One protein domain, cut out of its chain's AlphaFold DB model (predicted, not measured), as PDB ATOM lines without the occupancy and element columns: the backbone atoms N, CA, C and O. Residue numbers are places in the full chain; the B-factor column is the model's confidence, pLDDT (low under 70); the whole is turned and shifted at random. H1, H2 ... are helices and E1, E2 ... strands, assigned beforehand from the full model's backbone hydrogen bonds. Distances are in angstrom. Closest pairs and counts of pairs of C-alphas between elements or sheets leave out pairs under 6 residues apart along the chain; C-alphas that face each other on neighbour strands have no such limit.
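What this domain is: This is residues 75 to 83, 487 to 579 and 696 to 725 of the 847 residues of an uncharacterized protein of Candidatus Poribacteria bacterium (UniProt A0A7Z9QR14). A strongly twisted, curled sheet of four strands, E1, E5, E8 and E7, has the smaller two-strand hairpin E3 and E4 beside the E1 and E5 part of it, with H1 packed on E3 and the short H2 standing up from the large sheet. E6 lies near E4, residues 721 to 722 of the closing stretch pair with E4, and an arm of residues 500 to 506 sticks out from the body. The printed part has 132 residues, with two named helices and eight named strands in the order E1, E2, H1, E3, E4, E5, H2, E6, E7, E8; the large sheet runs E1, E5, E8, E7 and is antiparallel throughout. The class is mixed, helices and strands, though under half of the residues, 55 of 132, are in named elements. The whole is compact, with a radius of gyration of the C-alphas of 14.5 A and spans of 39 by 39 by 29 A.

Where its parts are: In the large sheet, E1 is residues 75 to 79, 13.3 A long, and begins at C-alpha 75, (205.045, 149.230, 176.470). E5, residues 556 to 562, is the longest strand by residues, 17.9 A long. E8, residues 709 to 714, is 16.1 A long and ends at C-alpha 714, (202.362, 135.519, 176.461). E7 is residues 700 to 703. In the hairpin, E3 is residues 529 to 533, 13.1 A long, and E4 is residues 539 to 543, 13.5 A long. H1, residues 510 to 518, is 12.1 A long and begins at C-alpha 510, (197.987, 163.506, 181.456). H2 is residues 563 to 568, E2 is residues 505 to 507, and E6 is residues 575 to 579, 12.7 A long.

How they stand to each other: E1 and E7 are the edge strands of the large sheet, whose strand lines turn by 82 degrees from edge to edge. E1 and E5 are antiparallel at 156 degrees, with N 560 and O 76 at 2.8 A. E5 and E8 are antiparallel at 157 degrees, with N 713 and O 559 at 2.8 A. E7 and E8 form a hairpin at 137 degrees, with N 700 and O 712 at 2.8 A. H2 is on this sheet at a height of 7.6 A; it stands up from the sheet at 48 degrees and only just lies over E5, with 3 of its 6 C-alphas falling on it. Its closest C-alphas to E8 are those of Val 563 and Tyr 710, 4.8 A apart. The hairpin E3 and E4 is antiparallel at 152 degrees, with N 530 and O 542 at 2.8 A. The closest C-alphas of E3 and E5, Trp 529 and Phe 559, are 8.0 A apart. H1 and E3 have 7 pairs of C-alphas within 8 A, the closest being Asn 518 and Gln 530 at 5.9 A. The closest C-alphas of E2 and H1 are those of Val 507 and Phe 513, 6.1 A apart. E2 and E6 pair with no named strand, but residues 575 to 576 of E6 pair antiparallel with residues 696 to 697. E4 and E6 are near each other, while E6 and E8 are only just apart, at 8.4 A. In H1 and H2 every O i to N i+4 pair is within hydrogen-bond range.

The domain as a whole: The two C-alphas farthest apart, those of Thr 503 and Arg 579, are 41.8 A from each other. Residues 84 to 486 are not printed, with 23.1 A between C-alphas 83 and 487; residues 580 to 695 are not printed either, with 10.1 A between C-alphas 579 and 696. Of the links that are printed whole, E4 to E5 is long, with 12 residues between them. The mean pLDDT of the printed part is 80.1, and 29 residues are under 70: 79 to 83, 487 to 497, 523 to 525 and 546 to 555.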
ATOM      1  N   MET A  75     205.909 150.374 176.748       91.62
ATOM      2  CA  MET A  75     205.045 149.230 176.470       91.62
ATOM      3  C   MET A  75     205.267 148.781 175.030       91.62
ATOM      4  O   MET A  75     205.622 149.602 174.181       91.62
ATOM      5  N   GLY A  76     205.053 147.499 174.767       88.50
ATOM      6  CA  GLY A  76     205.220 146.910 173.449       88.50
ATOM      7  C   GLY A  76     204.452 145.605 173.288       88.50
ATOM      8  O   GLY A  76     203.846 145.081 174.222       88.50
ATOM      9  N   THR A  77     204.514 145.056 172.086       83.38
ATOM     10  CA  THR A  77     203.923 143.771 171.707       83.38
ATOM     11  C   THR A  77     204.807 143.119 170.659       83.38
ATOM     12  O   THR A  77     205.541 143.815 169.950       83.38
ATOM     13  N   GLU A  78     204.728 141.801 170.550       76.31
ATOM     14  CA  GLU A  78     205.264 141.072 169.409       76.31
ATOM     15  C   GLU A  78     204.153 140.948 168.358       76.31
ATOM     16  O   GLU A  78     203.083 140.392 168.621       76.31
ATOM     17  N   LYS A  79     204.402 141.503 167.166       67.31
ATOM     18  CA  LYS A  79     203.577 141.246 165.984       67.31
ATOM     19  C   LYS A  79     204.083 139.952 165.353       67.31
ATOM     20  O   LYS A  79     205.270 139.857 165.037       67.31
ATOM     21  N   ASP A  80     203.206 138.964 165.200       64.12
ATOM     22  CA  ASP A  80     203.508 137.800 164.372       64.12
ATOM     23  C   ASP A  80     203.396 138.246 162.908       64.12
ATOM     24  O   ASP A  80     202.304 138.289 162.340       64.12
ATOM     25  N   ASP A  81     204.509 138.704 162.325       55.56
ATOM     26  CA  ASP A  81     204.592 139.003 160.893       55.56
ATOM     27  C   ASP A  81     204.580 137.675 160.122       55.56
ATOM     28  O   ASP A  81     205.600 137.190 159.632       55.56
ATOM     29  N   THR A  82     203.394 137.083 159.989       49.38
ATOM     30  CA  THR A  82     203.158 135.930 159.107       49.38
ATOM     31  C   THR A  82     203.403 136.267 157.629       49.38
ATOM     32  O   THR A  82     203.494 135.364 156.798       49.38
ATOM     33  N   ASP A  83     203.556 137.557 157.305       44.62
ATOM     34  CA  ASP A  83     203.878 138.097 155.978       44.62
ATOM     35  C   ASP A  83     205.358 137.988 155.590       44.62
ATOM     36  O   ASP A  83     205.715 138.294 154.450       44.62
ATOM     37  N   HIS A 487     216.790 136.350 176.559       41.91
ATOM     38  CA  HIS A 487     216.604 136.005 175.151       41.91
ATOM     39  C   HIS A 487     217.408 136.998 174.306       41.91
ATOM     40  O   HIS A 487     217.208 138.202 174.421       41.91
ATOM     41  N   GLN A 488     218.292 136.519 173.425       39.72
ATOM     42  CA  GLN A 488     218.791 137.376 172.347       39.72
ATOM     43  C   GLN A 488     217.608 137.708 171.433       39.72
ATOM     44  O   GLN A 488     217.210 136.885 170.606       39.72
ATOM     45  N   ALA A 489     217.025 138.893 171.606       37.41
ATOM     46  CA  ALA A 489     215.966 139.438 170.770       37.41
ATOM     47  C   ALA A 489     216.492 139.663 169.341       37.41
ATOM     48  O   ALA A 489     216.901 140.756 168.976       37.41
ATOM     49  N   THR A 490     216.556 138.603 168.535       36.81
ATOM     50  CA  THR A 490     216.966 138.681 167.120       36.81
ATOM     51  C   THR A 490     215.800 138.502 166.152       36.81
ATOM     52  O   THR A 490     215.993 138.707 164.960       36.81
ATOM     53  N   LYS A 491     214.586 138.179 166.629       40.53
ATOM     54  CA  LYS A 491     213.408 137.990 165.758       40.53
ATOM     55  C   LYS A 491     212.228 138.936 166.024       40.53
ATOM     56  O   LYS A 491     211.322 138.987 165.205       40.53
ATOM     57  N   TYR A 492     212.230 139.708 167.113       43.91
ATOM     58  CA  TYR A 492     211.051 140.473 167.533       43.91
ATOM     59  C   TYR A 492     211.369 141.964 167.687       43.91
ATOM     60  O   TYR A 492     212.163 142.355 168.540       43.91
ATOM     61  N   ASN A 493     210.742 142.805 166.859       54.19
ATOM     62  CA  ASN A 493     210.827 144.259 166.979       54.19
ATOM     63  C   ASN A 493     209.901 144.728 168.111       54.19
ATOM     64  O   ASN A 493     208.724 145.000 167.877       54.19
ATOM     65  N   ILE A 494     210.423 144.844 169.336       57.78
ATOM     66  CA  ILE A 494     209.693 145.508 170.424       57.78
ATOM     67  C   ILE A 494     209.513 146.977 170.028       57.78
ATOM     68  O   ILE A 494     210.460 147.767 170.047       57.78
ATOM     69  N   GLN A 495     208.291 147.371 169.669       62.84
ATOM     70  CA  GLN A 495     207.977 148.777 169.430       62.84
ATOM     71  C   GLN A 495     207.948 149.539 170.761       62.84
ATOM     72  O   GLN A 495     206.907 149.617 171.406       62.84
ATOM     73  N   ARG A 496     209.080 150.128 171.168       68.62
ATOM     74  CA  ARG A 496     209.161 150.963 172.376       68.62
ATOM     75  C   ARG A 496     208.479 152.316 172.172       68.62
ATOM     76  O   ARG A 496     208.764 153.035 171.208       68.62
ATOM     77  N   ARG A 497     207.596 152.676 173.104       69.25
ATOM     78  CA  ARG A 497     206.818 153.927 173.123       69.25
ATOM     79  C   ARG A 497     206.714 154.453 174.548       69.25
ATOM     80  O   ARG A 497     206.566 153.621 175.435       69.25
ATOM     81  N   PRO A 498     206.695 155.776 174.788       70.12
ATOM     82  CA  PRO A 498     206.672 156.879 173.820       70.12
ATOM     83  C   PRO A 498     208.050 157.440 173.450       70.12
ATOM     84  O   PRO A 498     208.146 158.218 172.504       70.12
ATOM     85  N   ASN A 499     209.101 157.105 174.202       77.38
ATOM     86  CA  ASN A 499     210.409 157.734 174.067       77.38
ATOM     87  C   ASN A 499     211.452 156.741 173.550       77.38
ATOM     88  O   ASN A 499     211.789 155.774 174.223       77.38
ATOM     89  N   GLN A 500     211.967 157.003 172.350       74.38
ATOM     90  CA  GLN A 500     213.007 156.194 171.704       74.38
ATOM     91  C   GLN A 500     214.412 156.784 171.894       74.38
ATOM     92  O   GLN A 500     215.399 156.185 171.480       74.38
ATOM     93  N   THR A 501     214.511 157.964 172.506       74.62
ATOM     94  CA  THR A 501     215.776 158.661 172.749       74.62
ATOM     95  C   THR A 501     216.157 158.546 174.216       74.62
ATOM     96  O   THR A 501     215.285 158.575 175.076       74.62
ATOM     97  N   GLN A 502     217.453 158.476 174.537       79.38
ATOM     98  CA  GLN A 502     217.910 158.410 175.934       79.38
ATOM     99  C   GLN A 502     217.549 159.665 176.755       79.38
ATOM    100  O   GLN A 502     217.527 159.621 177.985       79.38
ATOM    101  N   THR A 503     217.232 160.781 176.094       84.31
ATOM    102  CA  THR A 503     216.807 162.024 176.741       84.31
ATOM    103  C   THR A 503     215.370 161.896 177.252       84.31
ATOM    104  O   THR A 503     214.483 161.603 176.453       84.31
ATOM    105  N   PRO A 504     215.083 162.149 178.544       86.69
ATOM    106  CA  PRO A 504     213.715 162.113 179.057       86.69
ATOM    107  C   PRO A 504     212.791 163.093 178.323       86.69
ATOM    108  O   PRO A 504     213.097 164.282 178.222       86.69
ATOM    109  N   LEU A 505     211.645 162.597 177.860       86.75
ATOM    110  CA  LEU A 505     210.649 163.373 177.129       86.75
ATOM    111  C   LEU A 505     209.736 164.111 178.124       86.75
ATOM    112  O   LEU A 505     209.033 163.446 178.891       86.75
ATOM    113  N   PRO A 506     209.722 165.455 178.161       85.38
ATOM    114  CA  PRO A 506     208.745 166.182 178.958       85.38
ATOM    115  C   PRO A 506     207.347 165.990 178.371       85.38
ATOM    116  O   PRO A 506     207.130 166.141 177.172       85.38
ATOM    117  N   VAL A 507     206.403 165.666 179.245       85.31
ATOM    118  CA  VAL A 507     204.989 165.513 178.928       85.31
ATOM    119  C   VAL A 507     204.224 166.541 179.742       85.31
ATOM    120  O   VAL A 507     204.384 166.616 180.962       85.31
ATOM    121  N   TYR A 508     203.413 167.358 179.083       81.25
ATOM    122  CA  TYR A 508     202.840 168.565 179.673       81.25
ATOM    123  C   TYR A 508     201.443 168.348 180.251       81.25
ATOM    124  O   TYR A 508     201.040 169.093 181.142       81.25
ATOM    125  N   SER A 509     200.748 167.283 179.850       78.50
ATOM    126  CA  SER A 509     199.460 166.894 180.426       78.50
ATOM    127  C   SER A 509     199.314 165.381 180.580       78.50
ATOM    128  O   SER A 509     199.982 164.620 179.875       78.50
ATOM    129  N   PRO A 510     198.380 164.916 181.433       81.62
ATOM    130  CA  PRO A 510     197.987 163.506 181.456       81.62
ATOM    131  C   PRO A 510     197.580 162.993 180.070       81.62
ATOM    132  O   PRO A 510     197.784 161.835 179.735       81.62
ATOM    133  N   ASN A 511     197.041 163.879 179.237       76.88
ATOM    134  CA  ASN A 511     196.557 163.557 177.910       76.88
ATOM    135  C   ASN A 511     197.669 163.189 176.939       76.88
ATOM    136  O   ASN A 511     197.617 162.161 176.270       76.88
ATOM    137  N   GLU A 512     198.704 164.024 176.904       79.12
ATOM    138  CA  GLU A 512     199.917 163.735 176.151       79.12
ATOM    139  C   GLU A 512     200.598 162.466 176.672       79.12
ATOM    140  O   GLU A 512     201.157 161.713 175.878       79.12
ATOM    141  N   PHE A 513     200.503 162.191 177.980       87.81
ATOM    142  CA  PHE A 513     201.021 160.958 178.574       87.81
ATOM    143  C   PHE A 513     200.292 159.734 178.014       87.81
ATOM    144  O   PHE A 513     200.927 158.881 177.398       87.81
ATOM    145  N   PHE A 514     198.961 159.679 178.140       85.69
ATOM    146  CA  PHE A 514     198.154 158.594 177.574       85.69
ATOM    147  C   PHE A 514     198.341 158.473 176.062       85.69
ATOM    148  O   PHE A 514     198.559 157.375 175.554       85.69
ATOM    149  N   TYR A 515     198.321 159.594 175.336       82.12
ATOM    150  CA  TYR A 515     198.534 159.606 173.893       82.12
ATOM    151  C   TYR A 515     199.908 159.051 173.516       82.12
ATOM    152  O   TYR A 515     199.999 158.273 172.577       82.12
ATOM    153  N   GLY A 516     200.972 159.375 174.253       85.50
ATOM    154  CA  GLY A 516     202.302 158.828 173.993       85.50
ATOM    155  C   GLY A 516     202.325 157.294 173.980       85.50
ATOM    156  O   GLY A 516     202.984 156.690 173.130       85.50
ATOM    157  N   PHE A 517     201.566 156.667 174.879       87.56
ATOM    158  CA  PHE A 517     201.478 155.212 175.005       87.56
ATOM    159  C   PHE A 517     200.397 154.558 174.126       87.56
ATOM    160  O   PHE A 517     200.551 153.390 173.768       87.56
ATOM    161  N   ASN A 518     199.344 155.297 173.759       84.88
ATOM    162  CA  ASN A 518     198.185 154.796 173.002       84.88
ATOM    163  C   ASN A 518     198.149 155.243 171.532       84.88
ATOM    164  O   ASN A 518     197.267 154.821 170.788       84.88
ATOM    165  N   ARG A 519     199.045 156.136 171.098       80.19
ATOM    166  CA  ARG A 519     199.091 156.640 169.717       80.19
ATOM    167  C   ARG A 519     199.112 155.446 168.755       80.19
ATOM    168  O   ARG A 519     199.935 154.576 168.965       80.19
ATOM    169  N   PRO A 520     198.295 155.362 167.697       72.38
ATOM    170  CA  PRO A 520     198.414 154.268 166.729       72.38
ATOM    171  C   PRO A 520     199.757 154.341 165.971       72.38
ATOM    172  O   PRO A 520     200.341 155.427 165.868       72.38
ATOM    173  N   PRO A 521     200.312 153.225 165.460       70.75
ATOM    174  CA  PRO A 521     201.456 153.276 164.555       70.75
ATOM    175  C   PRO A 521     201.103 154.049 163.268       70.75
ATOM    176  O   PRO A 521     199.943 154.353 162.990       70.75
ATOM    177  N   GLN A 522     202.122 154.430 162.489       70.31
ATOM    178  CA  GLN A 522     201.937 155.278 161.298       70.31
ATOM    179  C   GLN A 522     201.082 154.627 160.202       70.31
ATOM    180  O   GLN A 522     200.479 155.338 159.401       70.31
ATOM    181  N   ASP A 523     201.023 153.298 160.181       68.69
ATOM    182  CA  ASP A 523     200.188 152.510 159.271       68.69
ATOM    183  C   ASP A 523     198.685 152.592 159.603       68.69
ATOM    184  O   ASP A 523     197.855 152.138 158.819       68.69
ATOM    185  N   GLY A 524     198.322 153.210 160.734       67.88
ATOM    186  CA  GLY A 524     196.942 153.358 161.187       67.88
ATOM    187  C   GLY A 524     196.364 152.106 161.847       67.88
ATOM    188  O   GLY A 524     195.179 152.112 162.187       67.88
ATOM    189  N   SER A 525     197.168 151.059 162.056       69.50
ATOM    190  CA  SER A 525     196.750 149.888 162.825       69.50
ATOM    191  C   SER A 525     196.430 150.272 164.274       69.50
ATOM    192  O   SER A 525     196.909 151.274 164.816       69.50
ATOM    193  N   ARG A 526     195.554 149.503 164.919       73.25
ATOM    194  CA  ARG A 526     195.262 149.703 166.339       73.25
ATOM    195  C   ARG A 526     196.288 148.953 167.178       73.25
ATOM    196  O   ARG A 526     196.758 147.885 166.792       73.25
ATOM    197  N   LEU A 527     196.643 149.541 168.317       80.12
ATOM    198  CA  LEU A 527     197.449 148.854 169.318       80.12
ATOM    199  C   LEU A 527     196.568 147.831 170.049       80.12
ATOM    200  O   LEU A 527     195.414 148.148 170.337       80.12
ATOM    201  N   PRO A 528     197.102 146.651 170.407       84.12
ATOM    202  CA  PRO A 528     196.355 145.637 171.151       84.12
ATOM    203  C   PRO A 528     196.240 145.965 172.652       84.12
ATOM    204  O   PRO A 528     195.747 145.152 173.427       84.12
ATOM    205  N   TRP A 529     196.707 147.141 173.087       87.88
ATOM    206  CA  TRP A 529     196.571 147.628 174.456       87.88
ATOM    207  C   TRP A 529     196.050 149.064 174.500       87.88
ATOM    208  O   TRP A 529     196.218 149.848 173.565       87.88
ATOM    209  N   GLN A 530     195.500 149.427 175.654       86.06
ATOM    210  CA  GLN A 530     195.083 150.777 175.988       86.06
ATOM    211  C   GLN A 530     195.485 151.109 177.425       86.06
ATOM    212  O   GLN A 530     194.994 150.499 178.374       86.06
ATOM    213  N   LEU A 531     196.344 152.115 177.596       89.56
ATOM    214  CA  LEU A 531     196.584 152.749 178.890       89.56
ATOM    215  C   LEU A 531     195.435 153.714 179.197       89.56
ATOM    216  O   LEU A 531     195.114 154.586 178.392       89.56
ATOM    217  N   GLY A 532     194.825 153.588 180.367       87.00
ATOM    218  CA  GLY A 532     193.721 154.436 180.797       87.00
ATOM    219  C   GLY A 532     193.684 154.614 182.306       87.00
ATOM    220  O   GLY A 532     194.652 154.326 183.011       87.00
ATOM    221  N   THR A 533     192.549 155.095 182.801       85.06
ATOM    222  CA  THR A 533     192.294 155.284 184.231       85.06
ATOM    223  C   THR A 533     191.457 154.163 184.814       85.06
ATOM    224  O   THR A 533     190.393 153.839 184.288       85.06
ATOM    225  N   ALA A 534     191.919 153.616 185.931       83.31
ATOM    226  CA  ALA A 534     191.166 152.695 186.764       83.31
ATOM    227  C   ALA A 534     190.062 153.415 187.551       83.31
ATOM    228  O   ALA A 534     190.089 154.629 187.755       83.31
ATOM    229  N   VAL A 535     189.099 152.637 188.050       80.12
ATOM    230  CA  VAL A 535     187.934 153.134 188.813       80.12
ATOM    231  C   VAL A 535     188.337 153.852 190.110       80.12
ATOM    232  O   VAL A 535     187.604 154.691 190.620       80.12
ATOM    233  N   ASN A 536     189.521 153.543 190.641       80.38
ATOM    234  CA  ASN A 536     190.109 154.187 191.817       80.38
ATOM    235  C   ASN A 536     190.868 155.496 191.490       80.38
ATOM    236  O   ASN A 536     191.488 156.068 192.384       80.38
ATOM    237  N   GLY A 537     190.871 155.953 190.231       78.56
ATOM    238  CA  GLY A 537     191.653 157.106 189.762       78.56
ATOM    239  C   GLY A 537     193.134 156.804 189.479       78.56
ATOM    240  O   GLY A 537     193.896 157.716 189.141       78.56
ATOM    241  N   GLY A 538     193.550 155.543 189.629       86.06
ATOM    242  CA  GLY A 538     194.854 155.003 189.244       86.06
ATOM    243  C   GLY A 538     195.004 154.795 187.742       86.06
ATOM    244  O   GLY A 538     194.092 155.078 186.966       86.06
ATOM    245  N   PHE A 539     196.151 154.270 187.324       90.94
ATOM    246  CA  PHE A 539     196.355 153.821 185.946       90.94
ATOM    247  C   PHE A 539     195.823 152.397 185.751       90.94
ATOM    248  O   PHE A 539     195.770 151.608 186.686       90.94
ATOM    249  N   GLN A 540     195.440 152.039 184.534       91.69
ATOM    250  CA  GLN A 540     195.218 150.646 184.149       91.69
ATOM    251  C   GLN A 540     195.652 150.432 182.711       91.69
ATOM    252  O   GLN A 540     195.555 151.351 181.897       91.69
ATOM    253  N   VAL A 541     196.067 149.214 182.385       93.12
ATOM    254  CA  VAL A 541     196.249 148.793 180.993       93.12
ATOM    255  C   VAL A 541     195.199 147.749 180.666       93.12
ATOM    256  O   VAL A 541     195.064 146.769 181.390       93.12
ATOM    257  N   ILE A 542     194.453 147.952 179.588       90.62
ATOM    258  CA  ILE A 542     193.513 146.965 179.056       90.62
ATOM    259  C   ILE A 542     194.138 146.377 177.798       90.62
ATOM    260  O   ILE A 542     194.501 147.120 176.891       90.62
ATOM    261  N   TRP A 543     194.263 145.059 177.747       90.12
ATOM    262  CA  TRP A 543     194.574 144.320 176.534       90.12
ATOM    263  C   TRP A 543     193.284 144.112 175.746       90.12
ATOM    264  O   TRP A 543     192.354 143.466 176.228       90.12
ATOM    265  N   ASP A 544     193.205 144.678 174.550       83.62
ATOM    266  CA  ASP A 544     192.027 144.587 173.700       83.62
ATOM    267  C   ASP A 544     192.416 144.230 172.268       83.62
ATOM    268  O   ASP A 544     192.808 145.072 171.463       83.62
ATOM    269  N   THR A 545     192.263 142.949 171.953       74.38
ATOM    270  CA  THR A 545     192.468 142.415 170.609       74.38
ATOM    271  C   THR A 545     191.168 142.279 169.826       74.38
ATOM    272  O   THR A 545     191.201 141.778 168.706       74.38
ATOM    273  N   SER A 546     190.021 142.717 170.367       66.81
ATOM    274  CA  SER A 546     188.724 142.624 169.673       66.81
ATOM    275  C   SER A 546     188.690 143.439 168.377       66.81
ATOM    276  O   SER A 546     187.915 143.152 167.472       66.81
ATOM    277  N   HIS A 547     189.590 144.414 168.258       58.84
ATOM    278  CA  HIS A 547     189.742 145.275 167.094       58.84
ATOM    279  C   HIS A 547     190.891 144.860 166.161       58.84
ATOM    280  O   HIS A 547     191.199 145.598 165.224       58.84
ATOM    281  N   ASN A 548     191.528 143.708 166.405       54.34
ATOM    282  CA  ASN A 548     192.648 143.198 165.606       54.34
ATOM    283  C   ASN A 548     192.222 142.516 164.303       54.34
ATOM    284  O   ASN A 548     193.055 141.916 163.634       54.34
ATOM    285  N   GLU A 549     190.975 142.680 163.865       50.47
ATOM    286  CA  GLU A 549     190.614 142.489 162.457       50.47
ATOM    287  C   GLU A 549     191.169 143.639 161.592       50.47
ATOM    288  O   GLU A 549     190.482 144.225 160.754       50.47
ATOM    289  N   VAL A 550     192.443 143.998 161.788       47.62
ATOM    290  CA  VAL A 550     193.196 144.637 160.716       47.62
ATOM    291  C   VAL A 550     193.190 143.588 159.608       47.62
ATOM    292  O   VAL A 550     193.580 142.445 159.833       47.62
ATOM    293  N   GLY A 551     192.660 143.923 158.432       48.25
ATOM    294  CA  GLY A 551     192.466 142.976 157.324       48.25
ATOM    295  C   GLY A 551     193.748 142.326 156.774       48.25
ATOM    296  O   GLY A 551     193.694 141.742 155.696       48.25
ATOM    297  N   ASP A 552     194.881 142.452 157.475       52.22
ATOM    298  CA  ASP A 552     196.158 141.790 157.214       52.22
ATOM    299  C   ASP A 552     196.278 140.411 157.899       52.22
ATOM    300  O   ASP A 552     197.180 139.650 157.569       52.22
ATOM    301  N   GLY A 553     195.360 140.045 158.807       55.72
ATOM    302  CA  GLY A 553     195.375 138.738 159.479       55.72
ATOM    303  C   GLY A 553     196.471 138.582 160.538       55.72
ATOM    304  O   GLY A 553     196.671 137.478 161.048       55.72
ATOM    305  N   SER A 554     197.163 139.668 160.894       56.75
ATOM    306  CA  SER A 554     198.192 139.645 161.927       56.75
ATOM    307  C   SER A 554     197.571 139.555 163.325       56.75
ATOM    308  O   SER A 554     196.687 140.326 163.702       56.75
ATOM    309  N   SER A 555     198.034 138.587 164.119       66.56
ATOM    310  CA  SER A 555     197.622 138.437 165.516       66.56
ATOM    311  C   SER A 555     198.744 138.903 166.436       66.56
ATOM    312  O   SER A 555     199.901 138.513 166.278       66.56
ATOM    313  N   TYR A 556     198.415 139.765 167.393       75.19
ATOM    314  CA  TYR A 556     199.340 140.133 168.457       75.19
ATOM    315  C   TYR A 556     199.346 139.026 169.509       75.19
ATOM    316  O   TYR A 556     198.296 138.676 170.050       75.19
ATOM    317  N   THR A 557     200.519 138.460 169.785       74.75
ATOM    318  CA  THR A 557     200.647 137.231 170.591       74.75
ATOM    319  C   THR A 557     201.102 137.495 172.024       74.75
ATOM    320  O   THR A 557     200.911 136.647 172.900       74.75
ATOM    321  N   SER A 558     201.671 138.670 172.295       86.62
ATOM    322  CA  SER A 558     202.231 139.002 173.604       86.62
ATOM    323  C   SER A 558     202.133 140.486 173.947       86.62
ATOM    324  O   SER A 558     202.082 141.353 173.073       86.62
ATOM    325  N   PHE A 559     202.133 140.785 175.243       91.94
ATOM    326  CA  PHE A 559     202.232 142.141 175.778       91.94
ATOM    327  C   PHE A 559     203.510 142.283 176.597       91.94
ATOM    328  O   PHE A 559     203.882 141.386 177.354       91.94
ATOM    329  N   THR A 560     204.167 143.430 176.469       93.12
ATOM    330  CA  THR A 560     205.359 143.776 177.243       93.12
ATOM    331  C   THR A 560     205.218 145.145 177.874       93.12
ATOM    332  O   THR A 560     204.716 146.082 177.253       93.12
ATOM    333  N   ILE A 561     205.701 145.274 179.106       95.25
ATOM    334  CA  ILE A 561     205.790 146.548 179.819       95.25
ATOM    335  C   ILE A 561     207.076 146.576 180.639       95.25
ATOM    336  O   ILE A 561     207.376 145.636 181.372       95.25
ATOM    337  N   SER A 562     207.852 147.652 180.518       95.44
ATOM    338  CA  SER A 562     209.063 147.842 181.322       95.44
ATOM    339  C   SER A 562     208.735 147.815 182.818       95.44
ATOM    340  O   SER A 562     207.740 148.416 183.237       95.44
ATOM    341  N   VAL A 563     209.588 147.182 183.629       96.31
ATOM    342  CA  VAL A 563     209.404 147.126 185.092       96.31
ATOM    343  C   VAL A 563     209.356 148.540 185.673       96.31
ATOM    344  O   VAL A 563     208.467 148.855 186.455       96.31
ATOM    345  N   ALA A 564     210.226 149.431 185.188       95.25
ATOM    346  CA  ALA A 564     210.283 150.820 185.634       95.25
ATOM    347  C   ALA A 564     208.958 151.581 185.428       95.25
ATOM    348  O   ALA A 564     208.540 152.321 186.314       95.25
ATOM    349  N   LEU A 565     208.274 151.388 184.290       95.44
ATOM    350  CA  LEU A 565     206.954 151.987 184.063       95.44
ATOM    351  C   LEU A 565     205.882 151.345 184.947       95.44
ATOM    352  O   LEU A 565     205.049 152.058 185.502       95.44
ATOM    353  N   CYS A 566     205.901 150.016 185.072       95.62
ATOM    354  CA  CYS A 566     204.959 149.275 185.908       95.62
ATOM    355  C   CYS A 566     205.007 149.774 187.361       95.62
ATOM    356  O   CYS A 566     203.969 150.101 187.936       95.62
ATOM    357  N   ASP A 567     206.213 149.928 187.911       95.88
ATOM    358  CA  ASP A 567     206.443 150.421 189.269       95.88
ATOM    359  C   ASP A 567     206.058 151.900 189.413       95.88
ATOM    360  O   ASP A 567     205.412 152.290 190.386       95.88
ATOM    361  N   ALA A 568     206.407 152.734 188.429       94.88
ATOM    362  CA  ALA A 568     206.112 154.165 188.456       94.88
ATOM    363  C   ALA A 568     204.605 154.470 188.432       94.88
ATOM    364  O   ALA A 568     204.161 155.440 189.047       94.88
ATOM    365  N   LEU A 569     203.825 153.642 187.733       95.31
ATOM    366  CA  LEU A 569     202.366 153.735 187.671       95.31
ATOM    367  C   LEU A 569     201.662 152.945 188.789       95.31
ATOM    368  O   LEU A 569     200.429 152.930 188.832       95.31
ATOM    369  N   ASP A 570     202.426 152.300 189.682       95.88
ATOM    370  CA  ASP A 570     201.935 151.408 190.741       95.88
ATOM    371  C   ASP A 570     200.946 150.359 190.208       95.88
ATOM    372  O   ASP A 570     199.876 150.102 190.771       95.88
ATOM    373  N   LEU A 571     201.291 149.783 189.059       96.19
ATOM    374  CA  LEU A 571     200.536 148.700 188.455       96.19
ATOM    375  C   LEU A 571     200.832 147.385 189.186       96.19
ATOM    376  O   LEU A 571     201.902 147.173 189.758       96.19
ATOM    377  N   GLN A 572     199.852 146.491 189.188       95.38
ATOM    378  CA  GLN A 572     200.041 145.111 189.614       95.38
ATOM    379  C   GLN A 572     201.055 144.425 188.705       95.38
ATOM    380  O   GLN A 572     201.240 144.812 187.558       95.38
ATOM    381  N   THR A 573     201.694 143.374 189.209       95.88
ATOM    382  CA  THR A 573     202.592 142.561 188.389       95.88
ATOM    383  C   THR A 573     201.859 141.490 187.604       95.88
ATOM    384  O   THR A 573     202.489 140.862 186.783       95.88
ATOM    385  N   PHE A 574     200.573 141.232 187.844       95.38
ATOM    386  CA  PHE A 574     199.795 140.223 187.125       95.38
ATOM    387  C   PHE A 574     198.615 140.877 186.415       95.38
ATOM    388  O   PHE A 574     198.033 141.836 186.924       95.38
ATOM    389  N   MET A 575     198.222 140.320 185.272       95.50
ATOM    390  CA  MET A 575     196.984 140.711 184.608       95.50
ATOM    391  C   MET A 575     195.819 139.859 185.099       95.50
ATOM    392  O   MET A 575     195.979 138.671 185.388       95.50
ATOM    393  N   THR A 576     194.639 140.459 185.180       94.38
ATOM    394  CA  THR A 576     193.382 139.794 185.521       94.38
ATOM    395  C   THR A 576     192.444 139.759 184.333       94.38
ATOM    396  O   THR A 576     192.348 140.735 183.602       94.38
ATOM    397  N   TYR A 577     191.712 138.669 184.147       91.19
ATOM    398  CA  TYR A 577     190.652 138.608 183.143       91.19
ATOM    399  C   TYR A 577     189.467 137.806 183.669       91.19
ATOM    400  O   TYR A 577     189.632 136.915 184.504       91.19
ATOM    401  N   GLU A 578     188.272 138.128 183.185       87.25
ATOM    402  CA  GLU A 578     187.067 137.372 183.511       87.25
ATOM    403  C   GLU A 578     186.955 136.165 182.587       87.25
ATOM    404  O   GLU A 578     186.911 136.298 181.361       87.25
ATOM    405  N   ARG A 579     186.899 134.973 183.178       82.06
ATOM    406  CA  ARG A 579     186.606 133.745 182.449       82.06
ATOM    407  C   ARG A 579     185.185 133.307 182.766       82.06
ATOM    408  O   ARG A 579     184.855 133.016 183.914       82.06
ATOM    409  N   LYS A 696     194.104 135.036 186.994       94.25
ATOM    410  CA  LYS A 696     195.356 135.806 187.023       94.25
ATOM    411  C   LYS A 696     196.380 135.219 186.060       94.25
ATOM    412  O   LYS A 696     196.555 134.003 186.026       94.25
ATOM    413  N   ILE A 697     197.097 136.086 185.355       93.56
ATOM    414  CA  ILE A 697     198.211 135.739 184.472       93.56
ATOM    415  C   ILE A 697     199.452 136.462 184.983       93.56
ATOM    416  O   ILE A 697     199.494 137.693 185.021       93.56
ATOM    417  N   ASN A 698     200.454 135.684 185.388       95.06
ATOM    418  CA  ASN A 698     201.736 136.212 185.838       95.06
ATOM    419  C   ASN A 698     202.685 136.404 184.641       95.06
ATOM    420  O   ASN A 698     202.669 135.579 183.724       95.06
ATOM    421  N   PRO A 699     203.521 137.449 184.653       96.25
ATOM    422  CA  PRO A 699     204.495 137.707 183.613       96.25
ATOM    423  C   PRO A 699     205.743 136.859 183.801       96.25
ATOM    424  O   PRO A 699     206.029 136.333 184.878       96.25
ATOM    425  N   ILE A 700     206.540 136.827 182.744       95.12
ATOM    426  CA  ILE A 700     207.921 136.370 182.751       95.12
ATOM    427  C   ILE A 700     208.809 137.619 182.791       95.12
ATOM    428  O   ILE A 700     208.623 138.535 181.992       95.12
ATOM    429  N   LEU A 701     209.759 137.676 183.726       94.88
ATOM    430  CA  LEU A 701     210.739 138.760 183.788       94.88
ATOM    431  C   LEU A 701     211.844 138.520 182.752       94.88
ATOM    432  O   LEU A 701     212.477 137.464 182.742       94.88
ATOM    433  N   MET A 702     212.079 139.511 181.897       92.38
ATOM    434  CA  MET A 702     213.056 139.456 180.810       92.38
ATOM    435  C   MET A 702     213.916 140.724 180.788       92.38
ATOM    436  O   MET A 702     213.566 141.728 181.406       92.38
ATOM    437  N   LEU A 703     215.044 140.670 180.078       88.50
ATOM    438  CA  LEU A 703     215.898 141.825 179.780       88.50
ATOM    439  C   LEU A 703     215.860 142.098 178.284       88.50
ATOM    440  O   LEU A 703     215.888 141.159 177.485       88.50
ATOM    441  N   ASP A 704     215.788 143.372 177.917       84.06
ATOM    442  CA  ASP A 704     215.875 143.786 176.521       84.06
ATOM    443  C   ASP A 704     217.329 143.990 176.058       84.06
ATOM    444  O   ASP A 704     218.281 143.698 176.780       84.06
ATOM    445  N   SER A 705     217.510 144.474 174.824       81.19
ATOM    446  CA  SER A 705     218.834 144.705 174.231       81.19
ATOM    447  C   SER A 705     219.665 145.791 174.920       81.19
ATOM    448  O   SER A 705     220.863 145.863 174.665       81.19
ATOM    449  N   ASP A 706     219.045 146.636 175.748       82.44
ATOM    450  CA  ASP A 706     219.710 147.695 176.516       82.44
ATOM    451  C   ASP A 706     219.775 147.351 178.013       82.44
ATOM    452  O   ASP A 706     219.913 148.247 178.850       82.44
ATOM    453  N   ASP A 707     219.638 146.064 178.357       87.88
ATOM    454  CA  ASP A 707     219.620 145.539 179.726       87.88
ATOM    455  C   ASP A 707     218.514 146.147 180.616       87.88
ATOM    456  O   ASP A 707     218.613 146.146 181.848       87.88
ATOM    457  N   VAL A 708     217.424 146.654 180.025       87.56
ATOM    458  CA  VAL A 708     216.272 147.165 180.782       87.56
ATOM    459  C   VAL A 708     215.316 146.007 181.091       87.56
ATOM    460  O   VAL A 708     214.870 145.316 180.168       87.56
ATOM    461  N   PRO A 709     214.958 145.779 182.370       93.56
ATOM    462  CA  PRO A 709     214.028 144.721 182.738       93.56
ATOM    463  C   PRO A 709     212.589 145.050 182.333       93.56
ATOM    464  O   PRO A 709     212.099 146.167 182.541       93.56
ATOM    465  N   TYR A 710     211.877 144.049 181.815       94.50
ATOM    466  CA  TYR A 710     210.468 144.147 181.444       94.50
ATOM    467  C   TYR A 710     209.674 142.886 181.799       94.50
ATOM    468  O   TYR A 710     210.207 141.778 181.866       94.50
ATOM    469  N   TYR A 711     208.375 143.074 182.019       96.38
ATOM    470  CA  TYR A 711     207.399 142.006 182.187       96.38
ATOM    471  C   TYR A 711     206.854 141.582 180.824       96.38
ATOM    472  O   TYR A 711     206.359 142.419 180.069       96.38
ATOM    473  N   TYR A 712     206.936 140.286 180.531       94.19
ATOM    474  CA  TYR A 712     206.432 139.653 179.315       94.19
ATOM    475  C   TYR A 712     205.204 138.791 179.618       94.19
ATOM    476  O   TYR A 712     205.269 137.883 180.447       94.19
ATOM    477  N   TYR A 713     204.098 139.049 178.926       94.00
ATOM    478  CA  TYR A 713     202.843 138.316 179.066       94.00
ATOM    479  C   TYR A 713     202.510 137.604 177.747       94.00
ATOM    480  O   TYR A 713     202.045 138.256 176.806       94.00
ATOM    481  N   PRO A 714     202.735 136.283 177.646       90.00
ATOM    482  CA  PRO A 714     202.362 135.519 176.461       90.00
ATOM    483  C   PRO A 714     200.863 135.192 176.448       90.00
ATOM    484  O   PRO A 714     200.288 134.874 177.488       90.00
ATOM    485  N   ASN A 715     200.259 135.169 175.256       84.81
ATOM    486  CA  ASN A 715     198.917 134.632 174.991       84.81
ATOM    487  C   ASN A 715     197.813 135.216 175.892       84.81
ATOM    488  O   ASN A 715     197.024 134.478 176.489       84.81
ATOM    489  N   LEU A 716     197.764 136.544 176.007       87.94
ATOM    490  CA  LEU A 716     196.756 137.219 176.820       87.94
ATOM    491  C   LEU A 716     195.340 137.067 176.228       87.94
ATOM    492  O   LEU A 716     195.134 137.376 175.051       87.94
ATOM    493  N   PRO A 717     194.343 136.666 177.040       87.31
ATOM    494  CA  PRO A 717     192.937 136.710 176.660       87.31
ATOM    495  C   PRO A 717     192.466 138.138 176.383       87.31
ATOM    496  O   PRO A 717     192.928 139.088 177.017       87.31
ATOM    497  N   VAL A 718     191.488 138.276 175.484       84.56
ATOM    498  CA  VAL A 718     190.804 139.551 175.215       84.56
ATOM    499  C   VAL A 718     190.280 140.139 176.531       84.56
ATOM    500  O   VAL A 718     189.719 139.415 177.354       84.56
ATOM    501  N   HIS A 719     190.452 141.445 176.724       86.69
ATOM    502  CA  HIS A 719     190.046 142.191 177.920       86.69
ATOM    503  C   HIS A 719     190.797 141.825 179.208       86.69
ATOM    504  O   HIS A 719     190.324 142.136 180.303       86.69
ATOM    505  N   ALA A 720     191.983 141.216 179.111       91.12
ATOM    506  CA  ALA A 720     192.882 141.138 180.256       91.12
ATOM    507  C   ALA A 720     193.289 142.549 180.714       91.12
ATOM    508  O   ALA A 720     193.606 143.420 179.907       91.12
ATOM    509  N   THR A 721     193.284 142.786 182.020       92.88
ATOM    510  CA  THR A 721     193.547 144.089 182.628       92.88
ATOM    511  C   THR A 721     194.741 144.025 183.566       92.88
ATOM    512  O   THR A 721     194.854 143.128 184.396       92.88
ATOM    513  N   LEU A 722     195.642 144.993 183.447       95.75
ATOM    514  CA  LEU A 722     196.692 145.269 184.416       95.75
ATOM    515  C   LEU A 722     196.195 146.401 185.319       95.75
ATOM    516  O   LEU A 722     196.162 147.561 184.903       95.75
ATOM    517  N   GLY A 723     195.732 146.043 186.515       91.69
ATOM    518  CA  GLY A 723     195.174 146.988 187.482       91.69
ATOM    519  C   GLY A 723     196.241 147.755 188.267       91.69
ATOM    520  O   GLY A 723     197.422 147.427 188.219       91.69
ATOM    521  N   ASN A 724     195.816 148.756 189.035       91.56
ATOM    522  CA  ASN A 724     196.669 149.576 189.904       91.56
ATOM    523  C   ASN A 724     196.432 149.268 191.391       91.56
ATOM    524  O   ASN A 724     195.309 148.965 191.797       91.56
ATOM    525  N   ASN A 725     197.482 149.362 192.215       90.81
ATOM    526  CA  ASN A 725     197.430 149.048 193.653       90.81
ATOM    527  C   ASN A 725     196.894 150.196 194.530       90.81
ATOM    528  O   ASN A 725     196.976 150.126 195.758       90.81
TER     529      ASN A 725